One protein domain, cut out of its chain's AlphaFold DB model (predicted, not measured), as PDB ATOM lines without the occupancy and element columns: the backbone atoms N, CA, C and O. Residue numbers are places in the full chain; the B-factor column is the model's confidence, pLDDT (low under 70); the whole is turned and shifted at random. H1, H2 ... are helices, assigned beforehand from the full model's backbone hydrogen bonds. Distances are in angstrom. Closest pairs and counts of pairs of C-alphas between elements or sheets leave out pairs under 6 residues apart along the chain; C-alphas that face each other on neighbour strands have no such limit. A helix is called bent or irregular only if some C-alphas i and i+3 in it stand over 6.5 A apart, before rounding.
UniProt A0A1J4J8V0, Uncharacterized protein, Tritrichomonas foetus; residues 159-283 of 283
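This is residues 159 to 283 of the 283 residues of an uncharacterized protein of Tritrichomonas foetus (UniProt A0A1J4J8V0). Two layers of three helices pack face to face: the long H3 with H5 and H6 in one, the equally long H1 with H2 and H7 in the other. H2 sits in the middle, and short H4 packs near its first residues. H2, H3, H5, H6 and H7 form an up and down bundle, each running against the one before. The printed part, 125 residues with seven named helices and no named strand, is all helix and compact, with a radius of gyration of the C-alphas of 13.9 A and spans of 43 by 33 by 19 A.

H1, residues 159 to 175, begins at C-alpha (-7.217, -34.456, -4.298) and is 24.3 A long; H3, residues 200 to 216, is also 24.3 A, with a kink of 25 degrees near residue 210. H2 is residues 179 to 194, 22.9 A; H4 224 to 228, 6.1 A; H5 230 to 244, 21.0 A. H6, 247 to 261, 18.2 A, is irregular: C-alphas 256 and 259 are 8.0 A apart. H7, 265 to 280, 21.2 A, ends at (5.587, -55.134, 11.348).

H2, the hub, touches H5 at a shallow tilt of 15 degrees, the same way; the closest C-alphas, Leu 187 and Ala 235, are 5.8 A apart. H3 touches H5 at a steep 42 degrees, opposite ways, closest at C-alphas 204 and 243, 5.2 A. H1 and H6 are apart. Every O i to N i+4 pair is within hydrogen-bond range in H1, H2, H4, H5 and H7, against 10 of 13 in H3 and 9 of 11 in H6.

C-alphas 220 and 282, the farthest apart, are 43.9 A apart. The printed part has no cut and no long link. Residues 159 to 179, 195 to 199, 215 to 223, 261 to 262 and 281 to 283 have pLDDT under 70.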
ATOM      1  N   ASP A 159      -8.310 -35.425  -4.364       49.50
ATOM      2  CA  ASP A 159      -7.217 -34.456  -4.298       49.50
ATOM      3  C   ASP A 159      -7.717 -33.150  -3.665       49.50
ATOM      4  O   ASP A 159      -7.096 -32.623  -2.752       49.50
ATOM      5  N   GLU A 160      -8.915 -32.698  -4.027       48.66
ATOM      6  CA  GLU A 160      -9.507 -31.450  -3.551       48.66
ATOM      7  C   GLU A 160      -9.710 -31.364  -2.022       48.66
ATOM      8  O   GLU A 160      -9.393 -30.332  -1.428       48.66
ATOM      9  N   VAL A 161     -10.167 -32.431  -1.354       52.06
ATOM     10  CA  VAL A 161     -10.383 -32.431   0.111       52.06
ATOM     11  C   VAL A 161      -9.054 -32.418   0.857       52.06
ATOM     12  O   VAL A 161      -8.873 -31.645   1.802       52.06
ATOM     13  N   SER A 162      -8.100 -33.230   0.401       53.88
ATOM     14  CA  SER A 162      -6.739 -33.255   0.946       53.88
ATOM     15  C   SER A 162      -6.048 -31.902   0.743       53.88
ATOM     16  O   SER A 162      -5.445 -31.366   1.671       53.88
ATOM     17  N   HIS A 163      -6.217 -31.280  -0.427       55.72
ATOM     18  CA  HIS A 163      -5.676 -29.954  -0.725       55.72
ATOM     19  C   HIS A 163      -6.310 -28.854   0.131       55.72
ATOM     20  O   HIS A 163      -5.595 -28.002   0.658       55.72
ATOM     21  N   ASN A 164      -7.632 -28.859   0.315       56.19
ATOM     22  CA  ASN A 164      -8.314 -27.865   1.148       56.19
ATOM     23  C   ASN A 164      -7.955 -28.016   2.634       56.19
ATOM     24  O   ASN A 164      -7.769 -27.010   3.323       56.19
ATOM     25  N   PHE A 165      -7.766 -29.249   3.110       62.09
ATOM     26  CA  PHE A 165      -7.280 -29.506   4.462       62.09
ATOM     27  C   PHE A 165      -5.835 -29.025   4.648       62.09
ATOM     28  O   PHE A 165      -5.575 -28.248   5.567       62.09
ATOM     29  N   ALA A 166      -4.918 -29.380   3.740       60.47
ATOM     30  CA  ALA A 166      -3.539 -28.882   3.759       60.47
ATOM     31  C   ALA A 166      -3.480 -27.344   3.741       60.47
ATOM     32  O   ALA A 166      -2.786 -26.752   4.569       60.47
ATOM     33  N   ARG A 167      -4.261 -26.685   2.867       58.28
ATOM     34  CA  ARG A 167      -4.389 -25.213   2.798       58.28
ATOM     35  C   ARG A 167      -4.798 -24.601   4.125       58.28
ATOM     36  O   ARG A 167      -4.281 -23.555   4.512       58.28
ATOM     37  N   HIS A 168      -5.772 -25.200   4.798       60.62
ATOM     38  CA  HIS A 168      -6.280 -24.647   6.040       60.62
ATOM     39  C   HIS A 168      -5.297 -24.858   7.195       60.62
ATOM     40  O   HIS A 168      -5.003 -23.902   7.910       60.62
ATOM     41  N   LEU A 169      -4.738 -26.064   7.340       61.62
ATOM     42  CA  LEU A 169      -3.705 -26.350   8.343       61.62
ATOM     43  C   LEU A 169      -2.505 -25.415   8.177       61.62
ATOM     44  O   LEU A 169      -1.995 -24.880   9.160       61.62
ATOM     45  N   TRP A 170      -2.114 -25.153   6.929       61.16
ATOM     46  CA  TRP A 170      -1.097 -24.168   6.589       61.16
ATOM     47  C   TRP A 170      -1.467 -22.754   7.061       61.16
ATOM     48  O   TRP A 170      -0.696 -22.102   7.762       61.16
ATOM     49  N   ARG A 171      -2.680 -22.282   6.750       61.81
ATOM     50  CA  ARG A 171      -3.168 -20.966   7.203       61.81
ATOM     51  C   ARG A 171      -3.253 -20.861   8.727       61.81
ATOM     52  O   ARG A 171      -3.006 -19.789   9.272       61.81
ATOM     53  N   MET A 172      -3.606 -21.941   9.423       58.66
ATOM     54  CA  MET A 172      -3.595 -21.984  10.889       58.66
ATOM     55  C   MET A 172      -2.177 -21.870  11.440       58.66
ATOM     56  O   MET A 172      -1.957 -21.106  12.377       58.66
ATOM     57  N   ALA A 173      -1.224 -22.577  10.830       60.06
ATOM     58  CA  ALA A 173       0.187 -22.510  11.189       60.06
ATOM     59  C   ALA A 173       0.779 -21.105  11.005       60.06
ATOM     60  O   ALA A 173       1.570 -20.660  11.828       60.06
ATOM     61  N   GLN A 174       0.364 -20.381   9.964       58.84
ATOM     62  CA  GLN A 174       0.761 -18.983   9.770       58.84
ATOM     63  C   GLN A 174       0.139 -18.051  10.824       58.84
ATOM     64  O   GLN A 174       0.785 -17.119  11.294       58.84
ATOM     65  N   LYS A 175      -1.117 -18.298  11.218       60.25
ATOM     66  CA  LYS A 175      -1.847 -17.460  12.184       60.25
ATOM     67  C   LYS A 175      -1.457 -17.691  13.640       60.25
ATOM     68  O   LYS A 175      -1.706 -16.807  14.454       60.25
ATOM     69  N   SER A 176      -0.881 -18.844  13.989       55.97
ATOM     70  CA  SER A 176      -0.518 -19.143  15.378       55.97
ATOM     71  C   SER A 176       0.595 -18.248  15.918       55.97
ATOM     72  O   SER A 176       0.777 -18.208  17.130       55.97
ATOM     73  N   GLY A 177       1.364 -17.559  15.061       55.44
ATOM     74  CA  GLY A 177       2.528 -16.745  15.451       55.44
ATOM     75  C   GLY A 177       3.707 -17.565  16.001       55.44
ATOM     76  O   GLY A 177       4.847 -17.113  15.975       55.44
ATOM     77  N   ASP A 178       3.438 -18.793  16.444       67.38
ATOM     78  CA  ASP A 178       4.389 -19.819  16.830       67.38
ATOM     79  C   ASP A 178       4.527 -20.859  15.708       67.38
ATOM     80  O   ASP A 178       3.626 -21.672  15.454       67.38
ATOM     81  N   SER A 179       5.687 -20.829  15.051       64.25
ATOM     82  CA  SER A 179       6.066 -21.777  14.001       64.25
ATOM     83  C   SER A 179       6.091 -23.233  14.483       64.25
ATOM     84  O   SER A 179       5.908 -24.141  13.669       64.25
ATOM     85  N   HIS A 180       6.264 -23.481  15.786       72.44
ATOM     86  CA  HIS A 180       6.295 -24.825  16.348       72.44
ATOM     87  C   HIS A 180       4.909 -25.473  16.331       72.44
ATOM     88  O   HIS A 180       4.730 -26.544  15.741       72.44
ATOM     89  N   THR A 181       3.910 -24.795  16.902       71.38
ATOM     90  CA  THR A 181       2.520 -25.273  16.967       71.38
ATOM     91  C   THR A 181       1.951 -25.568  15.579       71.38
ATOM     92  O   THR A 181       1.379 -26.636  15.343       71.38
ATOM     93  N   GLY A 182       2.166 -24.656  14.628       70.69
ATOM     94  CA  GLY A 182       1.687 -24.817  13.260       70.69
ATOM     95  C   GLY A 182       2.263 -26.044  12.553       70.69
ATOM     96  O   GLY A 182       1.538 -26.849  11.963       70.69
ATOM     97  N   ASN A 183       3.575 -26.236  12.673       77.94
ATOM     98  CA  ASN A 183       4.248 -27.387  12.092       77.94
ATOM     99  C   ASN A 183       3.892 -28.714  12.779       77.94
ATOM    100  O   ASN A 183       3.876 -29.756  12.122       77.94
ATOM    101  N   ALA A 184       3.594 -28.692  14.081       79.25
ATOM    102  CA  ALA A 184       3.160 -29.878  14.814       79.25
ATOM    103  C   ALA A 184       1.795 -30.350  14.301       79.25
ATOM    104  O   ALA A 184       1.601 -31.529  14.020       79.25
ATOM    105  N   ILE A 185       0.853 -29.417  14.131       73.56
ATOM    106  CA  ILE A 185      -0.484 -29.676  13.575       73.56
ATOM    107  C   ILE A 185      -0.392 -30.233  12.145       73.56
ATOM    108  O   ILE A 185      -1.065 -31.214  11.812       73.56
ATOM    109  N   PHE A 186       0.476 -29.651  11.313       77.38
ATOM    110  CA  PHE A 186       0.731 -30.146   9.961       77.38
ATOM    111  C   PHE A 186       1.252 -31.590   9.967       77.38
ATOM    112  O   PHE A 186       0.698 -32.457   9.287       77.38
ATOM    113  N   LEU A 187       2.265 -31.877  10.788       84.75
ATOM    114  CA  LEU A 187       2.816 -33.222  10.905       84.75
ATOM    115  C   LEU A 187       1.771 -34.232  11.405       84.75
ATOM    116  O   LEU A 187       1.617 -35.290  10.796       84.75
ATOM    117  N   ARG A 188       1.011 -33.902  12.458       78.44
ATOM    118  CA  ARG A 188      -0.069 -34.768  12.964       78.44
ATOM    119  C   ARG A 188      -1.060 -35.143  11.869       78.44
ATOM    120  O   ARG A 188      -1.493 -36.285  11.800       78.44
ATOM    121  N   SER A 189      -1.377 -34.203  10.989       73.50
ATOM    122  CA  SER A 189      -2.332 -34.410   9.898       73.50
ATOM    123  C   SER A 189      -1.801 -35.378   8.838       73.50
ATOM    124  O   SER A 189      -2.530 -36.257   8.381       73.50
ATOM    125  N   ILE A 190      -0.511 -35.286   8.503       81.75
ATOM    126  CA  ILE A 190       0.176 -36.242   7.618       81.75
ATOM    127  C   ILE A 190       0.228 -37.633   8.248       81.75
ATOM    128  O   ILE A 190      -0.049 -38.634   7.585       81.75
ATOM    129  N   MET A 191       0.558 -37.710   9.538       83.88
ATOM    130  CA  MET A 191       0.600 -38.977  10.268       83.88
ATOM    131  C   MET A 191      -0.791 -39.605  10.366       83.88
ATOM    132  O   MET A 191      -0.947 -40.796  10.091       83.88
ATOM    133  N   ALA A 192      -1.815 -38.801  10.648       73.25
ATOM    134  CA  ALA A 192      -3.200 -39.233  10.613       73.25
ATOM    135  C   ALA A 192      -3.555 -39.783   9.230       73.25
ATOM    136  O   ALA A 192      -4.022 -40.906   9.170       73.25
ATOM    137  N   ALA A 193      -3.252 -39.086   8.129       73.38
ATOM    138  CA  ALA A 193      -3.500 -39.594   6.775       73.38
ATOM    139  C   ALA A 193      -2.780 -40.929   6.494       73.38
ATOM    140  O   ALA A 193      -3.365 -41.838   5.909       73.38
ATOM    141  N   SER A 194      -1.545 -41.107   6.971       77.69
ATOM    142  CA  SER A 194      -0.803 -42.362   6.770       77.69
ATOM    143  C   SER A 194      -1.388 -43.561   7.522       77.69
ATOM    144  O   SER A 194      -1.281 -44.706   7.085       77.69
ATOM    145  N   LEU A 195      -2.090 -43.332   8.629       69.25
ATOM    146  CA  LEU A 195      -2.797 -44.402   9.327       69.25
ATOM    147  C   LEU A 195      -4.046 -44.877   8.568       69.25
ATOM    148  O   LEU A 195      -4.627 -45.893   8.949       69.25
ATOM    149  N   GLN A 196      -4.417 -44.241   7.451       63.00
ATOM    150  CA  GLN A 196      -5.768 -44.319   6.888       63.00
ATOM    151  C   GLN A 196      -5.786 -44.902   5.481       63.00
ATOM    152  O   GLN A 196      -5.273 -44.319   4.537       63.00
ATOM    153  N   GLY A 197      -6.379 -46.078   5.307       53.50
ATOM    154  CA  GLY A 197      -6.472 -46.752   4.010       53.50
ATOM    155  C   GLY A 197      -6.326 -48.259   4.150       53.50
ATOM    156  O   GLY A 197      -5.771 -48.753   5.136       53.50
ATOM    157  N   ARG A 198      -6.883 -48.986   3.176       52.88
ATOM    158  CA  ARG A 198      -6.998 -50.451   3.212       52.88
ATOM    159  C   ARG A 198      -5.672 -51.170   3.075       52.88
ATOM    160  O   ARG A 198      -5.511 -52.254   3.621       52.88
ATOM    161  N   ASN A 199      -4.775 -50.588   2.298       69.75
ATOM    162  CA  ASN A 199      -3.433 -51.086   2.116       69.75
ATOM    163  C   ASN A 199      -2.453 -49.948   2.394       69.75
ATOM    164  O   ASN A 199      -2.787 -48.762   2.329       69.75
ATOM    165  N   ASN A 200      -1.227 -50.341   2.702       79.31
ATOM    166  CA  ASN A 200      -0.174 -49.416   3.082       79.31
ATOM    167  C   ASN A 200       0.215 -48.455   1.942       79.31
ATOM    168  O   ASN A 200       0.635 -47.332   2.213       79.31
ATOM    169  N   SER A 201       0.037 -48.852   0.676       79.50
ATOM    170  CA  SER A 201       0.388 -48.020  -0.482       79.50
ATOM    171  C   SER A 201      -0.532 -46.806  -0.612       79.50
ATOM    172  O   SER A 201      -0.050 -45.686  -0.763       79.50
ATOM    173  N   ASP A 202      -1.843 -47.005  -0.491       71.88
ATOM    174  CA  ASP A 202      -2.828 -45.934  -0.647       71.88
ATOM    175  C   ASP A 202      -2.688 -44.888   0.461       71.88
ATOM    176  O   ASP A 202      -2.665 -43.691   0.175       71.88
ATOM    177  N   SER A 203      -2.511 -45.307   1.721       73.31
ATOM    178  CA  SER A 203      -2.326 -44.337   2.811       73.31
ATOM    179  C   SER A 203      -0.973 -43.625   2.741       73.31
ATOM    180  O   SER A 203      -0.874 -42.463   3.129       73.31
ATOM    181  N   ALA A 204       0.067 -44.281   2.211       82.12
ATOM    182  CA  ALA A 204       1.358 -43.635   1.984       82.12
ATOM    183  C   ALA A 204       1.247 -42.559   0.897       82.12
ATOM    184  O   ALA A 204       1.754 -41.451   1.077       82.12
ATOM    185  N   ASN A 205       0.531 -42.860  -0.189       78.75
ATOM    186  CA  ASN A 205       0.267 -41.918  -1.270       78.75
ATOM    187  C   ASN A 205      -0.622 -40.761  -0.805       78.75
ATOM    188  O   ASN A 205      -0.300 -39.617  -1.088       78.75
ATOM    189  N   ALA A 206      -1.670 -41.017  -0.022       73.00
ATOM    190  CA  ALA A 206      -2.505 -39.966   0.558       73.00
ATOM    191  C   ALA A 206      -1.713 -39.029   1.484       73.00
ATOM    192  O   ALA A 206      -1.817 -37.808   1.374       73.00
ATOM    193  N   ALA A 207      -0.878 -39.584   2.368       80.75
ATOM    194  CA  ALA A 207       0.003 -38.791   3.220       80.75
ATOM    195  C   ALA A 207       1.004 -37.972   2.393       80.75
ATOM    196  O   ALA A 207       1.308 -36.828   2.738       80.75
ATOM    197  N   ARG A 208       1.497 -38.539   1.284       84.19
ATOM    198  CA  ARG A 208       2.390 -37.845   0.358       84.19
ATOM    199  C   ARG A 208       1.682 -36.714  -0.387       84.19
ATOM    200  O   ARG A 208       2.218 -35.614  -0.399       84.19
ATOM    201  N   LEU A 209       0.486 -36.953  -0.920       75.50
ATOM    202  CA  LEU A 209      -0.336 -35.942  -1.582       75.50
ATOM    203  C   LEU A 209      -0.703 -34.811  -0.621       75.50
ATOM    204  O   LEU A 209      -0.603 -33.652  -0.992       75.50
ATOM    205  N   LEU A 210      -1.045 -35.112   0.637       74.94
ATOM    206  CA  LEU A 210      -1.310 -34.084   1.648       74.94
ATOM    207  C   LEU A 210      -0.062 -33.242   1.961       74.94
ATOM    208  O   LEU A 210      -0.161 -32.029   2.141       74.94
ATOM    209  N   PHE A 211       1.113 -33.876   2.016       82.06
ATOM    210  CA  PHE A 211       2.383 -33.168   2.169       82.06
ATOM    211  C   PHE A 211       2.685 -32.280   0.955       82.06
ATOM    212  O   PHE A 211       3.082 -31.131   1.126       82.06
ATOM    213  N   GLU A 212       2.503 -32.800  -0.259       78.88
ATOM    214  CA  GLU A 212       2.793 -32.094  -1.513       78.88
ATOM    215  C   GLU A 212       1.799 -30.978  -1.802       78.88
ATOM    216  O   GLU A 212       2.195 -29.927  -2.303       78.88
ATOM    217  N   ALA A 213       0.547 -31.157  -1.383       71.44
ATOM    218  CA  ALA A 213      -0.506 -30.178  -1.545       71.44
ATOM    219  C   ALA A 213      -0.106 -28.823  -0.971       71.44
ATOM    220  O   ALA A 213      -0.529 -27.823  -1.519       71.44
ATOM    221  N   ILE A 214       0.755 -28.744   0.052       70.25
ATOM    222  CA  ILE A 214       1.260 -27.469   0.584       70.25
ATOM    223  C   ILE A 214       1.968 -26.613  -0.483       70.25
ATOM    224  O   ILE A 214       1.904 -25.389  -0.429       70.25
ATOM    225  N   PHE A 215       2.600 -27.233  -1.481       63.06
ATOM    226  CA  PHE A 215       3.326 -26.544  -2.550       63.06
ATOM    227  C   PHE A 215       2.405 -26.080  -3.679       63.06
ATOM    228  O   PHE A 215       2.601 -24.992  -4.223       63.06
ATOM    229  N   ASP A 216       1.357 -26.849  -3.978       55.53
ATOM    230  CA  ASP A 216       0.350 -26.501  -4.989       55.53
ATOM    231  C   ASP A 216      -0.596 -25.382  -4.523       55.53
ATOM    232  O   ASP A 216      -1.434 -24.881  -5.276       55.53
ATOM    233  N   THR A 217      -0.439 -24.911  -3.281       56.44
ATOM    234  CA  THR A 217      -1.200 -23.787  -2.712       56.44
ATOM    235  C   THR A 217      -0.704 -22.408  -3.111       56.44
ATOM    236  O   THR A 217      -0.996 -21.455  -2.401       56.44
ATOM    237  N   LYS A 218      -0.007 -22.304  -4.250       52.88
ATOM    238  CA  LYS A 218       0.509 -21.078  -4.872       52.88
ATOM    239  C   LYS A 218      -0.027 -19.749  -4.287       52.88
ATOM    240  O   LYS A 218      -1.238 -19.517  -4.349       52.88
ATOM    241  N   PRO A 219       0.854 -18.753  -4.102       52.09
ATOM    242  CA  PRO A 219       2.286 -18.843  -3.767       52.09
ATOM    243  C   PRO A 219       2.748 -17.601  -2.958       52.09
ATOM    244  O   PRO A 219       1.928 -16.823  -2.501       52.09
ATOM    245  N   ASP A 220       4.054 -17.394  -2.824       49.38
ATOM    246  CA  ASP A 220       4.761 -16.158  -2.421       49.38
ATOM    247  C   ASP A 220       5.248 -16.050  -0.970       49.38
ATOM    248  O   ASP A 220       6.310 -15.472  -0.766       49.38
ATOM    249  N   GLU A 221       4.644 -16.707   0.022       57.84
ATOM    250  CA  GLU A 221       5.198 -16.698   1.393       57.84
ATOM    251  C   GLU A 221       5.016 -18.041   2.110       57.84
ATOM    252  O   GLU A 221       4.443 -18.137   3.201       57.84
ATOM    253  N   VAL A 222       5.525 -19.124   1.510       60.31
ATOM    254  CA  VAL A 222       5.861 -20.286   2.337       60.31
ATOM    255  C   VAL A 222       7.058 -19.882   3.190       60.31
ATOM    256  O   VAL A 222       8.193 -19.941   2.719       60.31
ATOM    257  N   ASP A 223       6.791 -19.396   4.408       66.31
ATOM    258  CA  ASP A 223       7.820 -18.902   5.326       66.31
ATOM    259  C   ASP A 223       8.952 -19.932   5.428       66.31
ATOM    260  O   ASP A 223       8.748 -21.110   5.744       66.31
ATOM    261  N   PHE A 224      10.169 -19.475   5.141       70.62
ATOM    262  CA  PHE A 224      11.379 -20.278   5.198       70.62
ATOM    263  C   PHE A 224      11.569 -20.932   6.573       70.62
ATOM    264  O   PHE A 224      12.107 -22.039   6.666       70.62
ATOM    265  N   ASN A 225      11.081 -20.300   7.642       70.56
ATOM    266  CA  ASN A 225      11.088 -20.870   8.987       70.56
ATOM    267  C   ASN A 225      10.225 -22.127   9.084       70.56
ATOM    268  O   ASN A 225      10.597 -23.073   9.777       70.56
ATOM    269  N   ILE A 226       9.112 -22.179   8.352       70.69
ATOM    270  CA  ILE A 226       8.240 -23.348   8.325       70.69
ATOM    271  C   ILE A 226       8.917 -24.501   7.574       70.69
ATOM    272  O   ILE A 226       8.990 -25.611   8.099       70.69
ATOM    273  N   LEU A 227       9.510 -24.239   6.403       76.56
ATOM    274  CA  LEU A 227      10.228 -25.262   5.626       76.56
ATOM    275  C   LEU A 227      11.475 -25.802   6.340       76.56
ATOM    276  O   LEU A 227      11.867 -26.958   6.156       76.56
ATOM    277  N   ASN A 228      12.112 -24.972   7.167       80.75
ATOM    278  CA  ASN A 228      13.257 -25.386   7.969       80.75
ATOM    279  C   ASN A 228      12.890 -26.004   9.310       80.75
ATOM    280  O   ASN A 228      13.777 -26.551   9.973       80.75
ATOM    281  N   HIS A 229      11.616 -25.961   9.697       85.62
ATOM    282  CA  HIS A 229      11.191 -26.497  10.973       85.62
ATOM    283  C   HIS A 229      11.399 -28.024  11.018       85.62
ATOM    284  O   HIS A 229      11.090 -28.729  10.047       85.62
ATOM    285  N   PRO A 230      11.880 -28.586  12.143       87.88
ATOM    286  CA  PRO A 230      12.140 -30.017  12.250       87.88
ATOM    287  C   PRO A 230      10.935 -30.912  11.946       87.88
ATOM    288  O   PRO A 230      11.095 -31.932  11.286       87.88
ATOM    289  N   PHE A 231       9.728 -30.524  12.360       87.25
ATOM    290  CA  PHE A 231       8.506 -31.281  12.049       87.25
ATOM    291  C   PHE A 231       8.191 -31.326  10.550       87.25
ATOM    292  O   PHE A 231       7.795 -32.378  10.053       87.25
ATOM    293  N   TYR A 232       8.424 -30.237   9.811       86.38
ATOM    294  CA  TYR A 232       8.241 -30.221   8.361       86.38
ATOM    295  C   TYR A 232       9.245 -31.145   7.663       86.38
ATOM    296  O   TYR A 232       8.887 -31.977   6.826       86.38
ATOM    297  N   ARG A 233      10.524 -31.045   8.050       89.25
ATOM    298  CA  ARG A 233      11.582 -31.909   7.510       89.25
ATOM    299  C   ARG A 233      11.316 -33.376   7.828       89.25
ATOM    300  O   ARG A 233      11.445 -34.217   6.939       89.25
ATOM    301  N   TYR A 234      10.894 -33.673   9.057       91.38
ATOM    302  CA  TYR A 234      10.470 -35.011   9.441       91.38
ATOM    303  C   TYR A 234       9.307 -35.489   8.575       91.38
ATOM    304  O   TYR A 234       9.426 -36.563   8.000       91.38
ATOM    305  N   ALA A 235       8.251 -34.691   8.383       89.81
ATOM    306  CA  ALA A 235       7.111 -35.050   7.536       89.81
ATOM    307  C   ALA A 235       7.527 -35.434   6.101       89.81
ATOM    308  O   ALA A 235       7.043 -36.424   5.544       89.81
ATOM    309  N   ASN A 236       8.479 -34.704   5.511       90.88
ATOM    310  CA  ASN A 236       9.015 -35.017   4.184       90.88
ATOM    311  C   ASN A 236       9.727 -36.381   4.151       90.88
ATOM    312  O   ASN A 236       9.480 -37.201   3.268       90.88
ATOM    313  N   PHE A 237      10.624 -36.637   5.106       92.31
ATOM    314  CA  PHE A 237      11.346 -37.911   5.164       92.31
ATOM    315  C   PHE A 237      10.427 -39.076   5.536       92.31
ATOM    316  O   PHE A 237      10.532 -40.154   4.955       92.31
ATOM    317  N   PHE A 238       9.497 -38.839   6.457       92.06
ATOM    318  CA  PHE A 238       8.473 -39.772   6.895       92.06
ATOM    319  C   PHE A 238       7.615 -40.249   5.717       92.06
ATOM    320  O   PHE A 238       7.563 -41.448   5.454       92.06
ATOM    321  N   THR A 239       7.028 -39.334   4.935       90.50
ATOM    322  CA  THR A 239       6.203 -39.712   3.769       90.50
ATOM    323  C   THR A 239       6.997 -40.505   2.728       90.50
ATOM    324  O   THR A 239       6.499 -41.497   2.202       90.50
ATOM    325  N   LYS A 240       8.269 -40.156   2.489       91.69
ATOM    326  CA  LYS A 240       9.164 -40.934   1.612       91.69
ATOM    327  C   LYS A 240       9.448 -42.340   2.146       91.69
ATOM    328  O   LYS A 240       9.489 -43.297   1.369       91.69
ATOM    329  N   ALA A 241       9.647 -42.487   3.456       90.75
ATOM    330  CA  ALA A 241       9.868 -43.787   4.084       90.75
ATOM    331  C   ALA A 241       8.627 -44.686   3.983       90.75
ATOM    332  O   ALA A 241       8.765 -45.881   3.733       90.75
ATOM    333  N   LEU A 242       7.426 -44.109   4.101       89.25
ATOM    334  CA  LEU A 242       6.170 -44.837   3.914       89.25
ATOM    335  C   LEU A 242       5.988 -45.327   2.477       89.25
ATOM    336  O   LEU A 242       5.711 -46.505   2.271       89.25
ATOM    337  N   VAL A 243       6.184 -44.446   1.490       87.38
ATOM    338  CA  VAL A 243       6.032 -44.796   0.065       87.38
ATOM    339  C   VAL A 243       7.054 -45.857  -0.352       87.38
ATOM    340  O   VAL A 243       6.715 -46.804  -1.054       87.38
ATOM    341  N   SER A 244       8.298 -45.745   0.121       88.50
ATOM    342  CA  SER A 244       9.352 -46.726  -0.176       88.50
ATOM    343  C   SER A 244       9.259 -48.019   0.640       88.50
ATOM    344  O   SER A 244      10.012 -48.952   0.363       88.50
ATOM    345  N   LYS A 245       8.391 -48.074   1.662       85.00
ATOM    346  CA  LYS A 245       8.302 -49.164   2.652       85.00
ATOM    347  C   LYS A 245       9.667 -49.577   3.238       85.00
ATOM    348  O   LYS A 245       9.869 -50.722   3.636       85.00
ATOM    349  N   ASN A 246      10.617 -48.643   3.343       87.81
ATOM    350  CA  ASN A 246      11.958 -48.924   3.854       87.81
ATOM    351  C   ASN A 246      12.022 -48.753   5.384       87.81
ATOM    352  O   ASN A 246      12.085 -47.633   5.902       87.81
ATOM    353  N   VAL A 247      12.038 -49.879   6.106       89.12
ATOM    354  CA  VAL A 247      12.029 -49.910   7.579       89.12
ATOM    355  C   VAL A 247      13.256 -49.247   8.207       89.12
ATOM    356  O   VAL A 247      13.132 -48.541   9.210       89.12
ATOM    357  N   ASP A 248      14.438 -49.421   7.615       89.81
ATOM    358  CA  ASP A 248      15.681 -48.854   8.143       89.81
ATOM    359  C   ASP A 248      15.700 -47.338   7.989       89.81
ATOM    360  O   ASP A 248      16.149 -46.618   8.884       89.81
ATOM    361  N   SER A 249      15.148 -46.844   6.880       89.81
ATOM    362  CA  SER A 249      14.937 -45.417   6.660       89.81
ATOM    363  C   SER A 249      13.980 -44.863   7.708       89.81
ATOM    364  O   SER A 249      14.323 -43.885   8.366       89.81
ATOM    365  N   TYR A 250      12.837 -45.518   7.943       89.38
ATOM    366  CA  TYR A 250      11.876 -45.095   8.965       89.38
ATOM    367  C   TYR A 250      12.505 -45.015  10.363       89.38
ATOM    368  O   TYR A 250      12.424 -43.980  11.025       89.38
ATOM    369  N   LYS A 251      13.196 -46.080  10.794       89.62
ATOM    370  CA  LYS A 251      13.877 -46.133  12.099       89.62
ATOM    371  C   LYS A 251      14.948 -45.055  12.229       89.62
ATOM    372  O   LYS A 251      15.019 -44.383  13.255       89.62
ATOM    373  N   ARG A 252      15.762 -44.856  11.185       91.75
ATOM    374  CA  ARG A 252      16.814 -43.832  11.171       91.75
ATOM    375  C   ARG A 252      16.229 -42.427  11.291       91.75
ATOM    376  O   ARG A 252      16.747 -41.628  12.061       91.75
ATOM    377  N   ILE A 253      15.143 -42.140  10.576       90.44
ATOM    378  CA  ILE A 253      14.447 -40.853  10.668       90.44
ATOM    379  C   ILE A 253      13.881 -40.663  12.084       90.44
ATOM    380  O   ILE A 253      14.092 -39.606  12.675       90.44
ATOM    381  N   GLY A 254      13.228 -41.682  12.656       86.12
ATOM    382  CA  GLY A 254      12.721 -41.642  14.033       86.12
ATOM    383  C   GLY A 254      13.815 -41.323  15.055       86.12
ATOM    384  O   GLY A 254      13.643 -40.419  15.865       86.12
ATOM    385  N   PHE A 255      14.971 -41.982  14.951       88.44
ATOM    386  CA  PHE A 255      16.131 -41.716  15.806       88.44
ATOM    387  C   PHE A 255      16.677 -40.288  15.636       88.44
ATOM    388  O   PHE A 255      16.917 -39.585  16.614       88.44
ATOM    389  N   CYS A 256      16.831 -39.811  14.394       89.00
ATOM    390  CA  CYS A 256      17.365 -38.471  14.126       89.00
ATOM    391  C   CYS A 256      16.492 -37.334  14.679       89.00
ATOM    392  O   CYS A 256      17.016 -36.261  14.975       89.00
ATOM    393  N   TYR A 257      15.182 -37.552  14.811       89.12
ATOM    394  CA  TYR A 257      14.233 -36.540  15.281       89.12
ATOM    395  C   TYR A 257      13.628 -36.858  16.661       89.12
ATOM    396  O   TYR A 257      12.764 -36.117  17.130       89.12
ATOM    397  N   GLU A 258      14.111 -37.906  17.337       85.25
ATOM    398  CA  GLU A 258      13.569 -38.449  18.592       85.25
ATOM    399  C   GLU A 258      13.335 -37.359  19.651       85.25
ATOM    400  O   GLU A 258      12.229 -37.187  20.163       85.25
ATOM    401  N   LYS A 259      14.366 -36.542  19.905       83.00
ATOM    402  CA  LYS A 259      14.345 -35.473  20.918       83.00
ATOM    403  C   LYS A 259      13.343 -34.354  20.638       83.00
ATOM    404  O   LYS A 259      12.975 -33.645  21.569       83.00
ATOM    405  N   LEU A 260      12.978 -34.152  19.374       75.12
ATOM    406  CA  LEU A 260      12.104 -33.066  18.924       75.12
ATOM    407  C   LEU A 260      10.652 -33.530  18.814       75.12
ATOM    408  O   LEU A 260       9.745 -32.787  19.162       75.12
ATOM    409  N   LEU A 261      10.434 -34.754  18.335       69.94
ATOM    410  CA  LEU A 261       9.103 -35.290  18.054       69.94
ATOM    411  C   LEU A 261       8.424 -35.883  19.275       69.94
ATOM    412  O   LEU A 261       7.221 -35.727  19.430       69.94
ATOM    413  N   PHE A 262       9.177 -36.551  20.147       69.75
ATOM    414  CA  PHE A 262       8.586 -37.288  21.267       69.75
ATOM    415  C   PHE A 262       8.433 -36.457  22.541       69.75
ATOM    416  O   PHE A 262       8.080 -36.987  23.590       69.75
ATOM    417  N   GLN A 263       8.634 -35.141  22.438       76.56
ATOM    418  CA  GLN A 263       8.065 -34.186  23.394       76.56
ATOM    419  C   GLN A 263       6.540 -34.087  23.231       76.56
ATOM    420  O   GLN A 263       5.838 -33.717  24.167       76.56
ATOM    421  N   ASP A 264       6.033 -34.462  22.055       77.94
ATOM    422  CA  ASP A 264       4.620 -34.516  21.724       77.94
ATOM    423  C   ASP A 264       4.135 -35.973  21.776       77.94
ATOM    424  O   ASP A 264       4.449 -36.802  20.913       77.94
ATOM    425  N   SER A 265       3.397 -36.310  22.834       76.12
ATOM    426  CA  SER A 265       2.957 -37.685  23.103       76.12
ATOM    427  C   SER A 265       2.033 -38.241  22.017       76.12
ATOM    428  O   SER A 265       2.021 -39.449  21.775       76.12
ATOM    429  N   GLU A 266       1.295 -37.377  21.321       71.69
ATOM    430  CA  GLU A 266       0.394 -37.778  20.245       71.69
ATOM    431  C   GLU A 266       1.176 -38.168  18.987       71.69
ATOM    432  O   GLU A 266       0.907 -39.208  18.382       71.69
ATOM    433  N   ILE A 267       2.203 -37.387  18.633       83.12
ATOM    434  CA  ILE A 267       3.130 -37.716  17.540       83.12
ATOM    435  C   ILE A 267       3.865 -39.025  17.848       83.12
ATOM    436  O   ILE A 267       3.981 -39.884  16.970       83.12
ATOM    437  N   ALA A 268       4.304 -39.223  19.095       81.31
ATOM    438  CA  ALA A 268       4.933 -40.470  19.532       81.31
ATOM    439  C   ALA A 268       4.020 -41.685  19.325       81.31
ATOM    440  O   ALA A 268       4.413 -42.668  18.690       81.31
ATOM    441  N   MET A 269       2.782 -41.584  19.811       77.69
ATOM    442  CA  MET A 269       1.775 -42.632  19.688       77.69
ATOM    443  C   MET A 269       1.460 -42.940  18.221       77.69
ATOM    444  O   MET A 269       1.469 -44.105  17.821       77.69
ATOM    445  N   MET A 270       1.222 -41.916  17.396       80.31
ATOM    446  CA  MET A 270       0.948 -42.115  15.973       80.31
ATOM    447  C   MET A 270       2.135 -42.764  15.259       80.31
ATOM    448  O   MET A 270       1.931 -43.699  14.490       80.31
ATOM    449  N   SER A 271       3.369 -42.333  15.542       85.81
ATOM    450  CA  SER A 271       4.579 -42.920  14.949       85.81
ATOM    451  C   SER A 271       4.698 -44.415  15.251       85.81
ATOM    452  O   SER A 271       5.055 -45.192  14.365       85.81
ATOM    453  N   ASP A 272       4.383 -44.842  16.476       82.75
ATOM    454  CA  ASP A 272       4.372 -46.261  16.849       82.75
ATOM    455  C   ASP A 272       3.261 -47.041  16.124       82.75
ATOM    456  O   ASP A 272       3.506 -48.111  15.560       82.75
ATOM    457  N   MET A 273       2.046 -46.484  16.058       80.69
ATOM    458  CA  MET A 273       0.936 -47.095  15.316       80.69
ATOM    459  C   MET A 273       1.266 -47.265  13.828       80.69
ATOM    460  O   MET A 273       0.998 -48.318  13.246       80.69
ATOM    461  N   ILE A 274       1.879 -46.250  13.217       86.12
ATOM    462  CA  ILE A 274       2.312 -46.269  11.818       86.12
ATOM    463  C   ILE A 274       3.400 -47.317  11.630       86.12
ATOM    464  O   ILE A 274       3.324 -48.114  10.698       86.12
ATOM    465  N   PHE A 275       4.376 -47.372  12.540       86.75
ATOM    466  CA  PHE A 275       5.442 -48.361  12.469       86.75
ATOM    467  C   PHE A 275       4.884 -49.789  12.446       86.75
ATOM    468  O   PHE A 275       5.229 -50.587  11.571       86.75
ATOM    469  N   LYS A 276       3.956 -50.080  13.365       83.12
ATOM    470  CA  LYS A 276       3.254 -51.366  13.444       83.12
ATOM    471  C   LYS A 276       2.494 -51.684  12.160       83.12
ATOM    472  O   LYS A 276       2.635 -52.786  11.638       83.12
ATOM    473  N   LYS A 277       1.736 -50.715  11.641       80.81
ATOM    474  CA  LYS A 277       0.923 -50.867  10.425       80.81
ATOM    475  C   LYS A 277       1.758 -51.094   9.160       80.81
ATOM    476  O   LYS A 277       1.321 -51.803   8.267       80.81
ATOM    477  N   TYR A 278       2.921 -50.460   9.045       82.69
ATOM    478  CA  TYR A 278       3.673 -50.432   7.788       82.69
ATOM    479  C   TYR A 278       4.814 -51.430   7.707       82.69
ATOM    480  O   TYR A 278       5.155 -51.873   6.612       82.69
ATOM    481  N   PHE A 279       5.434 -51.731   8.845       83.94
ATOM    482  CA  PHE A 279       6.727 -52.408   8.865       83.94
ATOM    483  C   PHE A 279       6.756 -53.651   9.755       83.94
ATOM    484  O   PHE A 279       7.759 -54.359   9.743       83.94
ATOM    485  N   LEU A 280       5.696 -53.919  10.529       80.25
ATOM    486  CA  LEU A 280       5.587 -55.134  11.348       80.25
ATOM    487  C   LEU A 280       4.506 -56.104  10.873       80.25
ATOM    488  O   LEU A 280       4.614 -57.298  11.138       80.25
ATOM    489  N   THR A 281       3.477 -55.631  10.175       65.50
ATOM    490  CA  THR A 281       2.553 -56.519   9.467       65.50
ATOM    491  C   THR A 281       3.223 -57.032   8.200       65.50
ATOM    492  O   THR A 281       3.553 -56.255   7.304       65.50
ATOM    493  N   VAL A 282       3.435 -58.343   8.155       52.91
ATOM    494  CA  VAL A 282       3.785 -59.075   6.939       52.91
ATOM    495  C   VAL A 282       2.509 -59.137   6.097       52.91
ATOM    496  O   VAL A 282       1.524 -59.710   6.564       52.91
ATOM    497  N   ASP A 283       2.503 -58.477   4.935       51.09
ATOM    498  CA  ASP A 283       1.482 -58.702   3.896       51.09
ATOM    499  C   ASP A 283       1.569 -60.155   3.388       51.09
ATOM    500  O   ASP A 283       2.711 -60.638   3.181       51.09
TER     501      ASP A 283